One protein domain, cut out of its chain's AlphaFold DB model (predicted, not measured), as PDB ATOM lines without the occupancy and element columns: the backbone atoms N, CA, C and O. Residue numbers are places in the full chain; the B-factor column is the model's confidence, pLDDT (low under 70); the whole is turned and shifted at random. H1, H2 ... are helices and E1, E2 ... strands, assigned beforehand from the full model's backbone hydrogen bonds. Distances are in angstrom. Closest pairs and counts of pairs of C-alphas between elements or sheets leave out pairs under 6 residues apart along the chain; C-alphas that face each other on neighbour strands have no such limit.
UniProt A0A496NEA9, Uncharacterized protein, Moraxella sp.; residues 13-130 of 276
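Overview. This is residues 13 to 130 of the 276 residues of an uncharacterized protein of Moraxella sp. (UniProt A0A496NEA9). A strongly twisted sheet of three strands, made mainly by the long hairpin of E1 and E2, has the longest helix, H1, over one face, and four shorter helices, H2 to H5, form a loose cluster beyond the sheet. H5 is the innermost helix, and the hairpin runs on well past the short strand E3. The printed part has 118 residues, with the order E1 E2 H1 H2 H3 H4 H5 E3 along the chain; the sheet's order is E2 E1 E3, antiparallel throughout, and the class is mixed, helices and strands. The whole is compact, with a radius of gyration of the C-alphas of 14.6 A and spans of 43 by 35 by 25 A.

Along the chain. E1, residues 13 to 23, begins at C-alpha 13 (-47.498, 45.148, 53.089) and is 30.4 A long. E2, residues 27 to 41, is 33.4 A long and bends by 57 degrees at residue 33. E3, residues 126 to 130, is 13.7 A long and ends at C-alpha 130 (-50.038, 46.421, 49.570). H1, residues 44 to 58, begins at C-alpha 44 (-42.616, 48.883, 52.448) and is 20.8 A long. H5, residues 111 to 121, is 15.5 A long, and H3, residues 89 to 98, is 14.4 A. H2 has residues 74 to 82, and H4 residues 100 to 107.

Arrangement. E1 is the inner strand. In the hairpin of E1 and E2, N 13 and O 41 are 2.8 A apart and N 27 and O 23 are 3.0 A apart, within hydrogen-bond range. E3 is antiparallel to E1, with N 14 and O 129 at 2.8 A. H1 is on the sheet, at a height over the sheet of 8.7 A, in two layers, a helix on one face of a sheet; it lies over E1 and runs along the strands, at 24 degrees on the local plane. The closest C-alphas of H1 and E3 are those of Trp 51 and Phe 126, 6.5 A apart. H1 and H5 are close but not clearly touching, with C-alphas 52 and 111 closest at 6.8 A. H5 touches H2 at a shallow tilt of 27 degrees, opposite ways, C-alphas 120 and 74 being closest at 5.4 A. H3 and H4 only just touch, with 3 pairs of C-alphas within 8 A, and only at the corner; the closest are those of Phe 96 and Tyr 102, 5.6 A. H1 and H3 are apart. In H1, H2, H3, H4 and H5 every O i to N i+4 pair is within hydrogen-bond range.

Size, cuts and confidence. The two C-alphas farthest apart, those of Asp 42 and Asp 87, are 44.4 A apart. The printed part has no cut. The link from H1 to H2, residues 59 to 73, is long. The mean pLDDT of the printed part is 75.3, and residues 19 to 37 and 60 to 72 are under 70.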
ATOM      1  N   TYR A  13     -48.198  45.865  54.143       83.62
ATOM      2  CA  TYR A  13     -47.498  45.148  53.089       83.62
ATOM      3  C   TYR A  13     -47.414  43.673  53.472       83.62
ATOM      4  O   TYR A  13     -46.845  43.332  54.511       83.62
ATOM      5  N   ILE A  14     -48.005  42.793  52.670       81.44
ATOM      6  CA  ILE A  14     -48.040  41.352  52.914       81.44
ATOM      7  C   ILE A  14     -46.981  40.668  52.069       81.44
ATOM      8  O   ILE A  14     -47.041  40.714  50.846       81.44
ATOM      9  N   LEU A  15     -46.052  39.996  52.744       81.75
ATOM     10  CA  LEU A  15     -45.130  39.057  52.130       81.75
ATOM     11  C   LEU A  15     -45.825  37.711  51.941       81.75
ATOM     12  O   LEU A  15     -46.331  37.112  52.899       81.75
ATOM     13  N   LYS A  16     -45.803  37.242  50.703       78.44
ATOM     14  CA  LYS A  16     -46.406  35.996  50.240       78.44
ATOM     15  C   LYS A  16     -45.320  35.077  49.698       78.44
ATOM     16  O   LYS A  16     -44.309  35.566  49.205       78.44
ATOM     17  N   GLU A  17     -45.538  33.778  49.809       75.56
ATOM     18  CA  GLU A  17     -44.787  32.722  49.130       75.56
ATOM     19  C   GLU A  17     -45.733  32.070  48.130       75.56
ATOM     20  O   GLU A  17     -46.833  31.672  48.516       75.56
ATOM     21  N   PHE A  18     -45.350  32.018  46.861       70.75
ATOM     22  CA  PHE A  18     -46.165  31.391  45.828       70.75
ATOM     23  C   PHE A  18     -46.004  29.869  45.876       70.75
ATOM     24  O   PHE A  18     -44.919  29.362  46.165       70.75
ATOM     25  N   GLU A  19     -47.090  29.140  45.623       60.53
ATOM     26  CA  GLU A  19     -47.048  27.682  45.555       60.53
ATOM     27  C   GLU A  19     -46.424  27.213  44.236       60.53
ATOM     28  O   GLU A  19     -46.717  27.727  43.154       60.53
ATOM     29  N   TYR A  20     -45.555  26.210  44.351       55.44
ATOM     30  CA  TYR A  20     -44.873  25.582  43.227       55.44
ATOM     31  C   TYR A  20     -45.705  24.429  42.699       55.44
ATOM     32  O   TYR A  20     -45.899  23.443  43.415       55.44
ATOM     33  N   TYR A  21     -46.128  24.513  41.438       46.75
ATOM     34  CA  TYR A  21     -46.682  23.366  40.734       46.75
ATOM     35  C   TYR A  21     -45.790  22.995  39.549       46.75
ATOM     36  O   TYR A  21     -45.457  23.816  38.694       46.75
ATOM     37  N   HIS A  22     -45.382  21.729  39.505       41.38
ATOM     38  CA  HIS A  22     -44.754  21.154  38.324       41.38
ATOM     39  C   HIS A  22     -45.873  20.596  37.447       41.38
ATOM     40  O   HIS A  22     -46.582  19.680  37.873       41.38
ATOM     41  N   ASN A  23     -46.072  21.158  36.254       39.53
ATOM     42  CA  ASN A  23     -46.948  20.550  35.265       39.53
ATOM     43  C   ASN A  23     -46.070  19.864  34.220       39.53
ATOM     44  O   ASN A  23     -45.411  20.524  33.423       39.53
ATOM     45  N   ASP A  24     -46.088  18.532  34.205       37.25
ATOM     46  CA  ASP A  24     -45.254  17.699  33.328       37.25
ATOM     47  C   ASP A  24     -45.432  17.985  31.817       37.25
ATOM     48  O   ASP A  24     -44.653  17.481  31.010       37.25
ATOM     49  N   TYR A  25     -46.438  18.774  31.413       39.81
ATOM     50  CA  TYR A  25     -46.649  19.195  30.024       39.81
ATOM     51  C   TYR A  25     -45.909  20.482  29.613       39.81
ATOM     52  O   TYR A  25     -45.518  20.564  28.451       39.81
ATOM     53  N   ASP A  26     -45.680  21.429  30.532       37.38
ATOM     54  CA  ASP A  26     -45.162  22.787  30.241       37.38
ATOM     55  C   ASP A  26     -44.042  23.223  31.227       37.38
ATOM     56  O   ASP A  26     -43.783  24.407  31.431       37.38
ATOM     57  N   GLY A  27     -43.411  22.268  31.921       42.31
ATOM     58  CA  GLY A  27     -42.383  22.550  32.925       42.31
ATOM     59  C   GLY A  27     -42.923  23.144  34.238       42.31
ATOM     60  O   GLY A  27     -44.082  22.964  34.621       42.31
ATOM     61  N   TYR A  28     -42.048  23.816  34.991       40.47
ATOM     62  CA  TYR A  28     -42.412  24.464  36.255       40.47
ATOM     63  C   TYR A  28     -43.281  25.701  35.995       40.47
ATOM     64  O   TYR A  28     -42.876  26.602  35.260       40.47
ATOM     65  N   VAL A  29     -44.440  25.793  36.652       42.47
ATOM     66  CA  VAL A  29     -45.297  26.985  36.645       42.47
ATOM     67  C   VAL A  29     -45.456  27.469  38.086       42.47
ATOM     68  O   VAL A  29     -45.957  26.746  38.946       42.47
ATOM     69  N   ILE A  30     -45.027  28.704  38.368       46.66
ATOM     70  CA  ILE A  30     -45.459  29.383  39.593       46.66
ATOM     71  C   ILE A  30     -46.885  29.864  39.366       46.66
ATOM     72  O   ILE A  30     -47.127  30.810  38.607       46.66
ATOM     73  N   ASP A  31     -47.825  29.254  40.077       43.88
ATOM     74  CA  ASP A  31     -49.185  29.760  40.143       43.88
ATOM     75  C   ASP A  31     -49.205  30.979  41.061       43.88
ATOM     76  O   ASP A  31     -49.417  30.890  42.267       43.88
ATOM     77  N   THR A  32     -49.046  32.165  40.472       43.88
ATOM     78  CA  THR A  32     -49.200  33.450  41.187       43.88
ATOM     79  C   THR A  32     -50.564  33.601  41.888       43.88
ATOM     80  O   THR A  32     -50.733  34.456  42.758       43.88
ATOM     81  N   PHE A  33     -51.532  32.747  41.538       41.66
ATOM     82  CA  PHE A  33     -52.881  32.685  42.091       41.66
ATOM     83  C   PHE A  33     -52.997  31.862  43.386       41.66
ATOM     84  O   PHE A  33     -53.942  32.093  44.144       41.66
ATOM     85  N   ASN A  34     -52.037  30.974  43.677       51.00
ATOM     86  CA  ASN A  34     -51.972  30.194  44.915       51.00
ATOM     87  C   ASN A  34     -50.756  30.641  45.729       51.00
ATOM     88  O   ASN A  34     -49.610  30.486  45.313       51.00
ATOM     89  N   TYR A  35     -50.995  31.241  46.894       57.62
ATOM     90  CA  TYR A  35     -49.920  31.726  47.753       57.62
ATOM     91  C   TYR A  35     -50.228  31.524  49.231       57.62
ATOM     92  O   TYR A  35     -51.357  31.696  49.695       57.62
ATOM     93  N   THR A  36     -49.173  31.271  49.997       63.53
ATOM     94  CA  THR A  36     -49.208  31.294  51.455       63.53
ATOM     95  C   THR A  36     -48.772  32.663  51.958       63.53
ATOM     96  O   THR A  36     -47.760  33.221  51.537       63.53
ATOM     97  N   VAL A  37     -49.528  33.229  52.899       69.12
ATOM     98  CA  VAL A  37     -49.104  34.461  53.566       69.12
ATOM     99  C   VAL A  37     -48.057  34.152  54.633       69.12
ATOM    100  O   VAL A  37     -48.325  33.427  55.587       69.12
ATOM    101  N   ILE A  38     -46.884  34.775  54.504       70.25
ATOM    102  CA  ILE A  38     -45.729  34.542  55.376       70.25
ATOM    103  C   ILE A  38     -45.650  35.559  56.506       70.25
ATOM    104  O   ILE A  38     -45.363  35.201  57.652       70.25
ATOM    105  N   LYS A  39     -45.841  36.846  56.192       74.38
ATOM    106  CA  LYS A  39     -45.724  37.938  57.167       74.38
ATOM    107  C   LYS A  39     -46.377  39.222  56.662       74.38
ATOM    108  O   LYS A  39     -46.430  39.452  55.462       74.38
ATOM    109  N   ALA A  40     -46.813  40.081  57.577       78.00
ATOM    110  CA  ALA A  40     -47.273  41.432  57.269       78.00
ATOM    111  C   ALA A  40     -46.351  42.488  57.899       78.00
ATOM    112  O   ALA A  40     -45.789  42.262  58.974       78.00
ATOM    113  N   PHE A  41     -46.221  43.636  57.237       81.19
ATOM    114  CA  PHE A  41     -45.365  44.754  57.630       81.19
ATOM    115  C   PHE A  41     -46.124  46.075  57.509       81.19
ATOM    116  O   PHE A  41     -46.907  46.264  56.585       81.19
ATOM    117  N   ASP A  42     -45.855  47.013  58.407       82.44
ATOM    118  CA  ASP A  42     -46.355  48.395  58.358       82.44
ATOM    119  C   ASP A  42     -45.490  49.323  57.479       82.44
ATOM    120  O   ASP A  42     -45.838  50.481  57.257       82.44
ATOM    121  N   SER A  43     -44.370  48.817  56.952       86.38
ATOM    122  CA  SER A  43     -43.409  49.552  56.126       86.38
ATOM    123  C   SER A  43     -43.025  48.766  54.877       86.38
ATOM    124  O   SER A  43     -42.649  47.592  54.962       86.38
ATOM    125  N   LEU A  44     -43.053  49.446  53.725       88.62
ATOM    126  CA  LEU A  44     -42.616  48.883  52.448       88.62
ATOM    127  C   LEU A  44     -41.136  48.498  52.482       88.62
ATOM    128  O   LEU A  44     -40.772  47.450  51.961       88.62
ATOM    129  N   ASP A  45     -40.290  49.308  53.118       91.25
ATOM    130  CA  ASP A  45     -38.843  49.077  53.140       91.25
ATOM    131  C   ASP A  45     -38.500  47.798  53.912       91.25
ATOM    132  O   ASP A  45     -37.687  46.987  53.459       91.25
ATOM    133  N   PHE A  46     -39.173  47.555  55.044       89.25
ATOM    134  CA  PHE A  46     -39.011  46.306  55.795       89.25
ATOM    135  C   PHE A  46     -39.574  45.102  55.038       89.25
ATOM    136  O   PHE A  46     -38.952  44.035  55.053       89.25
ATOM    137  N   ALA A  47     -40.710  45.267  54.354       88.00
ATOM    138  CA  ALA A  47     -41.282  44.218  53.520       88.00
ATOM    139  C   ALA A  47     -40.334  43.840  52.373       88.00
ATOM    140  O   ALA A  47     -40.017  42.663  52.220       88.00
ATOM    141  N   LYS A  48     -39.802  44.827  51.639       91.38
ATOM    142  CA  LYS A  48     -38.831  44.632  50.550       91.38
ATOM    143  C   LYS A  48     -37.530  44.004  51.035       91.38
ATOM    144  O   LYS A  48     -37.081  43.021  50.461       91.38
ATOM    145  N   THR A  49     -36.960  44.505  52.130       92.56
ATOM    146  CA  THR A  49     -35.733  43.923  52.705       92.56
ATOM    147  C   THR A  49     -35.953  42.458  53.095       92.56
ATOM    148  O   THR A  49     -35.104  41.604  52.851       92.56
ATOM    149  N   THR A  50     -37.116  42.139  53.677       90.69
ATOM    150  CA  THR A  50     -37.437  40.758  54.056       90.69
ATOM    151  C   THR A  50     -37.711  39.877  52.840       90.69
ATOM    152  O   THR A  50     -37.307  38.716  52.843       90.69
ATOM    153  N   TRP A  51     -38.362  40.415  51.808       92.75
ATOM    154  CA  TRP A  51     -38.571  39.736  50.532       92.75
ATOM    155  C   TRP A  51     -37.236  39.314  49.917       92.75
ATOM    156  O   TRP A  51     -37.012  38.122  49.725       92.75
ATOM    157  N   ILE A  52     -36.304  40.254  49.745       93.25
ATOM    158  CA  ILE A  52     -34.973  39.986  49.181       93.25
ATOM    159  C   ILE A  52     -34.229  38.930  50.009       93.25
ATOM    160  O   ILE A  52     -33.659  37.981  49.468       93.25
ATOM    161  N   TYR A  53     -34.271  39.043  51.340       91.69
ATOM    162  CA  TYR A  53     -33.665  38.053  52.230       91.69
ATOM    163  C   TYR A  53     -34.253  36.644  52.041       91.69
ATOM    164  O   TYR A  53     -33.509  35.658  52.053       91.69
ATOM    165  N   LYS A  54     -35.577  36.537  51.878       89.44
ATOM    166  CA  LYS A  54     -36.270  35.263  51.658       89.44
ATOM    167  C   LYS A  54     -35.911  34.654  50.313       89.44
ATOM    168  O   LYS A  54     -35.525  33.488  50.296       89.44
ATOM    169  N   GLU A  55     -35.926  35.451  49.249       88.44
ATOM    170  CA  GLU A  55     -35.485  35.022  47.920       88.44
ATOM    171  C   GLU A  55     -34.054  34.480  47.970       88.44
ATOM    172  O   GLU A  55     -33.808  33.335  47.605       88.44
ATOM    173  N   ARG A  56     -33.104  35.234  48.545       88.12
ATOM    174  CA  ARG A  56     -31.700  34.797  48.668       88.12
ATOM    175  C   ARG A  56     -31.517  33.538  49.516       88.12
ATOM    176  O   ARG A  56     -30.616  32.741  49.246       88.12
ATOM    177  N   SER A  57     -32.320  33.385  50.568       85.62
ATOM    178  CA  SER A  57     -32.265  32.217  51.456       85.62
ATOM    179  C   SER A  57     -32.797  30.964  50.769       85.62
ATOM    180  O   SER A  57     -32.226  29.891  50.951       85.62
ATOM    181  N   ALA A  58     -33.858  31.108  49.975       80.62
ATOM    182  CA  ALA A  58     -34.439  30.031  49.180       80.62
ATOM    183  C   ALA A  58     -33.659  29.767  47.883       80.62
ATOM    184  O   ALA A  58     -33.818  28.716  47.272       80.62
ATOM    185  N   PHE A  59     -32.823  30.704  47.432       79.75
ATOM    186  CA  PHE A  59     -32.001  30.536  46.242       79.75
ATOM    187  C   PHE A  59     -30.973  29.420  46.466       79.75
ATOM    188  O   PHE A  59     -29.992  29.601  47.199       79.75
ATOM    189  N   CYS A  60     -31.236  28.257  45.871       69.69
ATOM    190  CA  CYS A  60     -30.422  27.040  45.926       69.69
ATOM    191  C   CYS A  60     -30.140  26.453  44.536       69.69
ATOM    192  O   CYS A  60     -29.062  25.905  44.341       69.69
ATOM    193  N   ASP A  61     -31.066  26.627  43.593       65.75
ATOM    194  CA  ASP A  61     -30.977  26.141  42.217       65.75
ATOM    195  C   ASP A  61     -31.592  27.174  41.257       65.75
ATOM    196  O   ASP A  61     -32.600  27.811  41.596       65.75
ATOM    197  N   ILE A  62     -30.964  27.343  40.090       64.31
ATOM    198  CA  ILE A  62     -31.459  28.194  39.008       64.31
ATOM    199  C   ILE A  62     -32.595  27.504  38.248       64.31
ATOM    200  O   ILE A  62     -33.531  28.183  37.837       64.31
ATOM    201  N   GLY A  63     -32.582  26.167  38.152       59.50
ATOM    202  CA  GLY A  63     -33.656  25.385  37.530       59.50
ATOM    203  C   GLY A  63     -35.011  25.607  38.208       59.50
ATOM    204  O   GLY A  63     -36.031  25.714  37.538       59.50
ATOM    205  N   ASP A  64     -34.998  25.839  39.522       57.38
ATOM    206  CA  ASP A  64     -36.177  26.178  40.327       57.38
ATOM    207  C   ASP A  64     -36.559  27.684  40.267       57.38
ATOM    208  O   ASP A  64     -37.399  28.146  41.047       57.38
ATOM    209  N   THR A  65     -35.876  28.501  39.454       59.25
ATOM    210  CA  THR A  65     -36.116  29.959  39.302       59.25
ATOM    211  C   THR A  65     -36.169  30.440  37.847       59.25
ATOM    212  O   THR A  65     -36.471  31.609  37.619       59.25
ATOM    213  N   CYS A  66     -35.890  29.591  36.858       60.97
ATOM    214  CA  CYS A  66     -35.910  29.958  35.443       60.97
ATOM    215  C   CYS A  66     -37.159  29.410  34.753       60.97
ATOM    216  O   CYS A  66     -37.293  28.202  34.577       60.97
ATOM    217  N   TYR A  67     -38.049  30.304  34.322       56.75
ATOM    218  CA  TYR A  67     -39.313  29.936  33.674       56.75
ATOM    219  C   TYR A  67     -39.224  30.039  32.152       56.75
ATOM    220  O   TYR A  67     -38.456  30.838  31.633       56.75
ATOM    221  N   GLU A  68     -40.063  29.294  31.425       52.22
ATOM    222  CA  GLU A  68     -40.035  29.176  29.953       52.22
ATOM    223  C   GLU A  68     -40.147  30.508  29.176       52.22
ATOM    224  O   GLU A  68     -39.862  30.566  27.979       52.22
ATOM    225  N   LYS A  69     -40.532  31.600  29.847       55.81
ATOM    226  CA  LYS A  69     -40.564  32.967  29.304       55.81
ATOM    227  C   LYS A  69     -39.458  33.820  29.918       55.81
ATOM    228  O   LYS A  69     -39.722  34.748  30.680       55.81
ATOM    229  N   ILE A  70     -38.221  33.499  29.575       65.81
ATOM    230  CA  ILE A  70     -37.066  34.346  29.878       65.81
ATOM    231  C   ILE A  70     -37.184  35.623  29.042       65.81
ATOM    232  O   ILE A  70     -37.557  35.557  27.870       65.81
ATOM    233  N   SER A  71     -36.876  36.789  29.615       67.19
ATOM    234  CA  SER A  71     -36.849  38.019  28.820       67.19
ATOM    235  C   SER A  71     -35.791  37.921  27.712       67.19
ATOM    236  O   SER A  71     -34.686  37.433  27.950       67.19
ATOM    237  N   ASP A  72     -36.093  38.423  26.510       69.69
ATOM    238  CA  ASP A  72     -35.180  38.352  25.351       69.69
ATOM    239  C   ASP A  72     -33.785  38.952  25.638       69.69
ATOM    240  O   ASP A  72     -32.801  38.603  24.993       69.69
ATOM    241  N   ASP A  73     -33.686  39.842  26.627       82.38
ATOM    242  CA  ASP A  73     -32.467  40.534  27.047       82.38
ATOM    243  C   ASP A  73     -31.833  39.974  28.341       82.38
ATOM    244  O   ASP A  73     -30.916  40.585  28.900       82.38
ATOM    245  N   CYS A  74     -32.324  38.844  28.863       83.81
ATOM    246  CA  CYS A  74     -31.863  38.274  30.133       83.81
ATOM    247  C   CYS A  74     -30.391  37.850  30.066       83.81
ATOM    248  O   CYS A  74     -29.595  38.244  30.918       83.81
ATOM    249  N   LEU A  75     -30.009  37.108  29.021       85.62
ATOM    250  CA  LEU A  75     -28.644  36.604  28.853       85.62
ATOM    251  C   LEU A  75     -27.625  37.736  28.683       85.62
ATOM    252  O   LEU A  75     -26.564  37.712  29.304       85.62
ATOM    253  N   ASP A  76     -27.965  38.754  27.890       86.69
ATOM    254  CA  ASP A  76     -27.122  39.938  27.693       86.69
ATOM    255  C   ASP A  76     -26.880  40.672  29.015       86.69
ATOM    256  O   ASP A  76     -25.760  41.107  29.310       86.69
ATOM    257  N   TRP A  77     -27.925  40.784  29.839       89.75
ATOM    258  CA  TRP A  77     -27.806  41.363  31.169       89.75
ATOM    259  C   TRP A  77     -26.929  40.497  32.081       89.75
ATOM    260  O   TRP A  77     -26.028  41.036  32.721       89.75
ATOM    261  N   ILE A  78     -27.125  39.174  32.102       86.00
ATOM    262  CA  ILE A  78     -26.322  38.230  32.898       86.00
ATOM    263  C   ILE A  78     -24.840  38.337  32.524       86.00
ATOM    264  O   ILE A  78     -24.001  38.533  33.402       86.00
ATOM    265  N   ASN A  79     -24.518  38.272  31.232       87.19
ATOM    266  CA  ASN A  79     -23.146  38.367  30.729       87.19
ATOM    267  C   ASN A  79     -22.477  39.675  31.162       87.19
ATOM    268  O   ASN A  79     -21.349  39.682  31.663       87.19
ATOM    269  N   LYS A  80     -23.207  40.791  31.059       88.44
ATOM    270  CA  LYS A  80     -22.719  42.107  31.477       88.44
ATOM    271  C   LYS A  80     -22.520  42.210  32.991       88.44
ATOM    272  O   LYS A  80     -21.489  42.718  33.426       88.44
ATOM    273  N   THR A  81     -23.494  41.770  33.782       85.94
ATOM    274  CA  THR A  81     -23.488  41.928  35.245       85.94
ATOM    275  C   THR A  81     -22.507  40.971  35.916       85.94
ATOM    276  O   THR A  81     -21.815  41.360  36.855       85.94
ATOM    277  N   LEU A  82     -22.394  39.737  35.418       82.50
ATOM    278  CA  LEU A  82     -21.460  38.738  35.945       82.50
ATOM    279  C   LEU A  82     -20.058  38.842  35.326       82.50
ATOM    280  O   LEU A  82     -19.135  38.178  35.802       82.50
ATOM    281  N   ASN A  83     -19.885  39.677  34.291       84.94
ATOM    282  CA  ASN A  83     -18.669  39.764  33.480       84.94
ATOM    283  C   ASN A  83     -18.231  38.375  32.973       84.94
ATOM    284  O   ASN A  83     -17.080  37.962  33.135       84.94
ATOM    285  N   GLN A  84     -19.196  37.653  32.404       81.31
ATOM    286  CA  GLN A  84     -19.061  36.322  31.810       81.31
ATOM    287  C   GLN A  84     -19.582  36.347  30.372       81.31
ATOM    288  O   GLN A  84     -20.235  37.306  29.967       81.31
ATOM    289  N   ASN A  85     -19.289  35.297  29.608       84.06
ATOM    290  CA  ASN A  85     -19.812  35.107  28.259       84.06
ATOM    291  C   ASN A  85     -20.399  33.701  28.145       84.06
ATOM    292  O   ASN A  85     -19.683  32.762  27.808       84.06
ATOM    293  N   PHE A  86     -21.682  33.577  28.454       83.75
ATOM    294  CA  PHE A  86     -22.492  32.401  28.166       83.75
ATOM    295  C   PHE A  86     -23.008  32.490  26.729       83.75
ATOM    296  O   PHE A  86     -23.506  33.544  26.312       83.75
ATOM    297  N   ASP A  87     -22.897  31.391  25.981       81.00
ATOM    298  CA  ASP A  87     -23.246  31.342  24.553       81.00
ATOM    299  C   ASP A  87     -24.764  31.381  24.324       81.00
ATOM    300  O   ASP A  87     -25.251  31.845  23.291       81.00
ATOM    301  N   ASN A  88     -25.526  30.853  25.281       81.44
ATOM    302  CA  ASN A  88     -26.981  30.885  25.314       81.44
ATOM    303  C   ASN A  88     -27.479  30.680  26.758       81.44
ATOM    304  O   ASN A  88     -26.700  30.439  27.677       81.44
ATOM    305  N   PHE A  89     -28.791  30.764  26.972       77.06
ATOM    306  CA  PHE A  89     -29.356  30.601  28.309       77.06
ATOM    307  C   PHE A  89     -29.201  29.179  28.874       77.06
ATOM    308  O   PHE A  89     -28.965  29.023  30.067       77.06
ATOM    309  N   ASN A  90     -29.268  28.140  28.034       76.75
ATOM    310  CA  ASN A  90     -29.062  26.759  28.490       76.75
ATOM    311  C   ASN A  90     -27.620  26.529  28.959       76.75
ATOM    312  O   ASN A  90     -27.401  25.781  29.904       76.75
ATOM    313  N   ASP A  91     -26.654  27.187  28.315       77.50
ATOM    314  CA  ASP A  91     -25.248  27.199  28.726       77.50
ATOM    315  C   ASP A  91     -25.082  27.857  30.107       77.50
ATOM    316  O   ASP A  91     -24.466  27.282  30.999       77.50
ATOM    317  N   PHE A  92     -25.746  28.994  30.339       80.50
ATOM    318  CA  PHE A  92     -25.809  29.616  31.665       80.50
ATOM    319  C   PHE A  92     -26.402  28.687  32.739       80.50
ATOM    320  O   PHE A  92     -25.797  28.527  33.800       80.50
ATOM    321  N   VAL A  93     -27.556  28.060  32.474       79.25
ATOM    322  CA  VAL A  93     -28.210  27.133  33.419       79.25
ATOM    323  C   VAL A  93     -27.298  25.946  33.732       79.25
ATOM    324  O   VAL A  93     -27.050  25.645  34.899       79.25
ATOM    325  N   TYR A  94     -26.732  25.321  32.699       76.88
ATOM    326  CA  TYR A  94     -25.823  24.188  32.844       76.88
ATOM    327  C   TYR A  94     -24.575  24.545  33.666       76.88
ATOM    328  O   TYR A  94     -24.193  23.812  34.582       76.88
ATOM    329  N   GLU A  95     -23.942  25.682  33.375       76.06
ATOM    330  CA  GLU A  95     -22.757  26.137  34.102       76.06
ATOM    331  C   GLU A  95     -23.075  26.504  35.557       76.06
ATOM    332  O   GLU A  95     -22.282  26.211  36.457       76.06
ATOM    333  N   PHE A  96     -24.249  27.086  35.820       76.31
ATOM    334  CA  PHE A  96     -24.705  27.374  37.177       76.31
ATOM    335  C   PHE A  96     -24.894  26.094  38.006       76.31
ATOM    336  O   PHE A  96     -24.394  26.016  39.129       76.31
ATOM    337  N   GLU A  97     -25.553  25.072  37.452       73.62
ATOM    338  CA  GLU A  97     -25.783  23.786  38.129       73.62
ATOM    339  C   GLU A  97     -24.477  23.041  38.452       73.62
ATOM    340  O   GLU A  97     -24.377  22.320  39.449       73.62
ATOM    341  N   LYS A  98     -23.456  23.180  37.599       77.31
ATOM    342  CA  LYS A  98     -22.188  22.444  37.730       77.31
ATOM    343  C   LYS A  98     -21.131  23.169  38.549       77.31
ATOM    344  O   LYS A  98     -20.195  22.512  39.016       77.31
ATOM    345  N   ASN A  99     -21.248  24.483  38.735       75.88
ATOM    346  CA  ASN A  99     -20.195  25.285  39.343       75.88
ATOM    347  C   ASN A  99     -20.694  26.126  40.538       75.88
ATOM    348  O   ASN A  99     -21.245  27.216  40.356       75.88
ATOM    349  N   PRO A 100     -20.382  25.702  41.780       72.38
ATOM    350  CA  PRO A 100     -20.740  26.435  42.997       72.38
ATOM    351  C   PRO A 100     -20.240  27.890  43.043       72.38
ATOM    352  O   PRO A 100     -20.788  28.709  43.779       72.38
ATOM    353  N   ALA A 101     -19.213  28.245  42.261       77.31
ATOM    354  CA  ALA A 101     -18.706  29.614  42.209       77.31
ATOM    355  C   ALA A 101     -19.719  30.602  41.602       77.31
ATOM    356  O   ALA A 101     -19.755  31.764  42.018       77.31
ATOM    357  N   TYR A 102     -20.561  30.169  40.657       75.00
ATOM    358  CA  TYR A 102     -21.601  31.028  40.077       75.00
ATOM    359  C   TYR A 102     -22.753  31.261  41.050       75.00
ATOM    360  O   TYR A 102     -23.231  32.390  41.173       75.00
ATOM    361  N   PHE A 103     -23.110  30.241  41.830       76.38
ATOM    362  CA  PHE A 103     -24.060  30.368  42.929       76.38
ATOM    363  C   PHE A 103     -23.616  31.420  43.957       76.38
ATOM    364  O   PHE A 103     -24.370  32.336  44.295       76.38
ATOM    365  N   ASP A 104     -22.357  31.343  44.395       80.00
ATOM    366  CA  ASP A 104     -21.760  32.326  45.303       80.00
ATOM    367  C   ASP A 104     -21.703  33.730  44.695       80.00
ATOM    368  O   ASP A 104     -21.832  34.723  45.415       80.00
ATOM    369  N   THR A 105     -21.487  33.826  43.383       84.31
ATOM    370  CA  THR A 105     -21.449  35.103  42.662       84.31
ATOM    371  C   THR A 105     -22.833  35.748  42.644       84.31
ATOM    372  O   THR A 105     -22.962  36.907  43.034       84.31
ATOM    373  N   ILE A 106     -23.881  34.990  42.305       83.44
ATOM    374  CA  ILE A 106     -25.263  35.489  42.301       83.44
ATOM    375  C   ILE A 106     -25.719  35.875  43.716       83.44
ATOM    376  O   ILE A 106     -26.314  36.938  43.913       83.44
ATOM    377  N   LYS A 107     -25.353  35.096  44.742       83.25
ATOM    378  CA  LYS A 107     -25.649  35.445  46.143       83.25
ATOM    379  C   LYS A 107     -24.958  36.716  46.639       83.25
ATOM    380  O   LYS A 107     -25.430  37.300  47.612       83.25
ATOM    381  N   LYS A 108     -23.869  37.143  45.997       88.62
ATOM    382  CA  LYS A 108     -23.114  38.362  46.337       88.62
ATOM    383  C   LYS A 108     -23.502  39.581  45.501       88.62
ATOM    384  O   LYS A 108     -22.966  40.656  45.767       88.62
ATOM    385  N   LEU A 109     -24.399  39.435  44.521       90.94
ATOM    386  CA  LEU A 109     -24.970  40.575  43.799       90.94
ATOM    387  C   LEU A 109     -25.553  41.592  44.780       90.94
ATOM    388  O   LEU A 109     -25.991  41.216  45.870       90.94
ATOM    389  N   SER A 110     -25.604  42.863  44.381       93.50
ATOM    390  CA  SER A 110     -26.381  43.853  45.127       93.50
ATOM    391  C   SER A 110     -27.853  43.427  45.193       93.50
ATOM    392  O   SER A 110     -28.296  42.588  44.407       93.50
ATOM    393  N   ASP A 111     -28.611  43.947  46.156       93.44
ATOM    394  CA  ASP A 111     -30.035  43.614  46.274       93.44
ATOM    395  C   ASP A 111     -30.817  44.009  45.015       93.44
ATOM    396  O   ASP A 111     -31.617  43.215  44.530       93.44
ATOM    397  N   ASP A 112     -30.500  45.161  44.422       92.44
ATOM    398  CA  ASP A 112     -31.119  45.615  43.175       92.44
ATOM    399  C   ASP A 112     -30.767  44.703  41.990       92.44
ATOM    400  O   ASP A 112     -31.649  44.320  41.220       92.44
ATOM    401  N   ASP A 113     -29.498  44.303  41.854       92.06
ATOM    402  CA  ASP A 113     -29.068  43.406  40.774       92.06
ATOM    403  C   ASP A 113     -29.661  42.004  40.942       92.06
ATOM    404  O   ASP A 113     -30.065  41.378  39.965       92.06
ATOM    405  N   PHE A 114     -29.748  41.507  42.176       91.06
ATOM    406  CA  PHE A 114     -30.349  40.209  42.458       91.06
ATOM    407  C   PHE A 114     -31.845  40.200  42.124       91.06
ATOM    408  O   PHE A 114     -32.307  39.293  41.438       91.06
ATOM    409  N   MET A 115     -32.590  41.232  42.531       89.94
ATOM    410  CA  MET A 115     -34.009  41.342  42.181       89.94
ATOM    411  C   MET A 115     -34.218  41.546  40.678       89.94
ATOM    412  O   MET A 115     -35.113  40.932  40.113       89.94
ATOM    413  N   THR A 116     -33.347  42.314  40.015       90.56
ATOM    414  CA  THR A 116     -33.378  42.484  38.551       90.56
ATOM    415  C   THR A 116     -33.138  41.160  37.824       90.56
ATOM    416  O   THR A 116     -33.786  40.883  36.816       90.56
ATOM    417  N   LEU A 117     -32.218  40.326  38.322       86.62
ATOM    418  CA  LEU A 117     -31.990  38.989  37.782       86.62
ATOM    419  C   LEU A 117     -33.257  38.133  37.904       86.62
ATOM    420  O   LEU A 117     -33.674  37.527  36.919       86.62
ATOM    421  N   LEU A 118     -33.896  38.123  39.079       85.12
ATOM    422  CA  LEU A 118     -35.156  37.405  39.284       85.12
ATOM    423  C   LEU A 118     -36.268  37.940  38.373       85.12
ATOM    424  O   LEU A 118     -36.915  37.140  37.710       85.12
ATOM    425  N   ASP A 119     -36.438  39.258  38.236       84.25
ATOM    426  CA  ASP A 119     -37.413  39.855  37.307       84.25
ATOM    427  C   ASP A 119     -37.218  39.345  35.870       84.25
ATOM    428  O   ASP A 119     -38.173  38.950  35.201       84.25
ATOM    429  N   LYS A 120     -35.968  39.309  35.394       81.75
ATOM    430  CA  LYS A 120     -35.624  38.882  34.027       81.75
ATOM    431  C   LYS A 120     -35.822  37.388  33.780       81.75
ATOM    432  O   LYS A 120     -36.105  36.990  32.651       81.75
ATOM    433  N   MET A 121     -35.667  36.574  34.822       77.94
ATOM    434  CA  MET A 121     -35.926  35.132  34.778       77.94
ATOM    435  C   MET A 121     -37.387  34.782  35.086       77.94
ATOM    436  O   MET A 121     -37.751  33.610  35.016       77.94
ATOM    437  N   ASN A 122     -38.211  35.780  35.442       74.50
ATOM    438  CA  ASN A 122     -39.526  35.596  36.057       74.50
ATOM    439  C   ASN A 122     -39.464  34.730  37.339       74.50
ATOM    440  O   ASN A 122     -40.375  33.975  37.648       74.50
ATOM    441  N   GLY A 123     -38.352  34.832  38.071       77.12
ATOM    442  CA  GLY A 123     -37.871  33.905  39.093       77.12
ATOM    443  C   GLY A 123     -38.413  34.071  40.510       77.12
ATOM    444  O   GLY A 123     -37.898  33.421  41.418       77.12
ATOM    445  N   HIS A 124     -39.373  34.969  40.731       81.06
ATOM    446  CA  HIS A 124     -39.795  35.350  42.082       81.06
ATOM    447  C   HIS A 124     -40.584  34.251  42.774       81.06
ATOM    448  O   HIS A 124     -41.669  33.877  42.335       81.06
ATOM    449  N   ARG A 125     -40.065  33.794  43.913       80.38
ATOM    450  CA  ARG A 125     -40.723  32.813  44.783       80.38
ATOM    451  C   ARG A 125     -41.665  33.456  45.780       80.38
ATOM    452  O   ARG A 125     -42.607  32.836  46.274       80.38
ATOM    453  N   PHE A 126     -41.369  34.700  46.100       84.50
ATOM    454  CA  PHE A 126     -42.067  35.508  47.065       84.50
ATOM    455  C   PHE A 126     -42.536  36.801  46.401       84.50
ATOM    456  O   PHE A 126     -42.029  37.225  45.366       84.50
ATOM    457  N   GLY A 127     -43.506  37.455  47.025       85.12
ATOM    458  CA  GLY A 127     -44.018  38.739  46.558       85.12
ATOM    459  C   GLY A 127     -44.478  39.612  47.711       85.12
ATOM    460  O   GLY A 127     -44.814  39.111  48.787       85.12
ATOM    461  N   VAL A 128     -44.488  40.925  47.490       86.75
ATOM    462  CA  VAL A 128     -44.998  41.905  48.455       86.75
ATOM    463  C   VAL A 128     -46.159  42.669  47.846       86.75
ATOM    464  O   VAL A 128     -45.964  43.445  46.915       86.75
ATOM    465  N   ASP A 129     -47.331  42.529  48.459       83.19
ATOM    466  CA  ASP A 129     -48.529  43.269  48.068       83.19
ATOM    467  C   ASP A 129     -48.935  44.280  49.133       83.19
ATOM    468  O   ASP A 129     -48.928  43.982  50.328       83.19
ATOM    469  N   LEU A 130     -49.356  45.469  48.701       84.88
ATOM    470  CA  LEU A 130     -50.038  46.421  49.570       84.88
ATOM    471  C   LEU A 130     -51.496  45.995  49.744       84.88
ATOM    472  O   LEU A 130     -52.244  45.873  48.777       84.88
TER     473      LEU A 130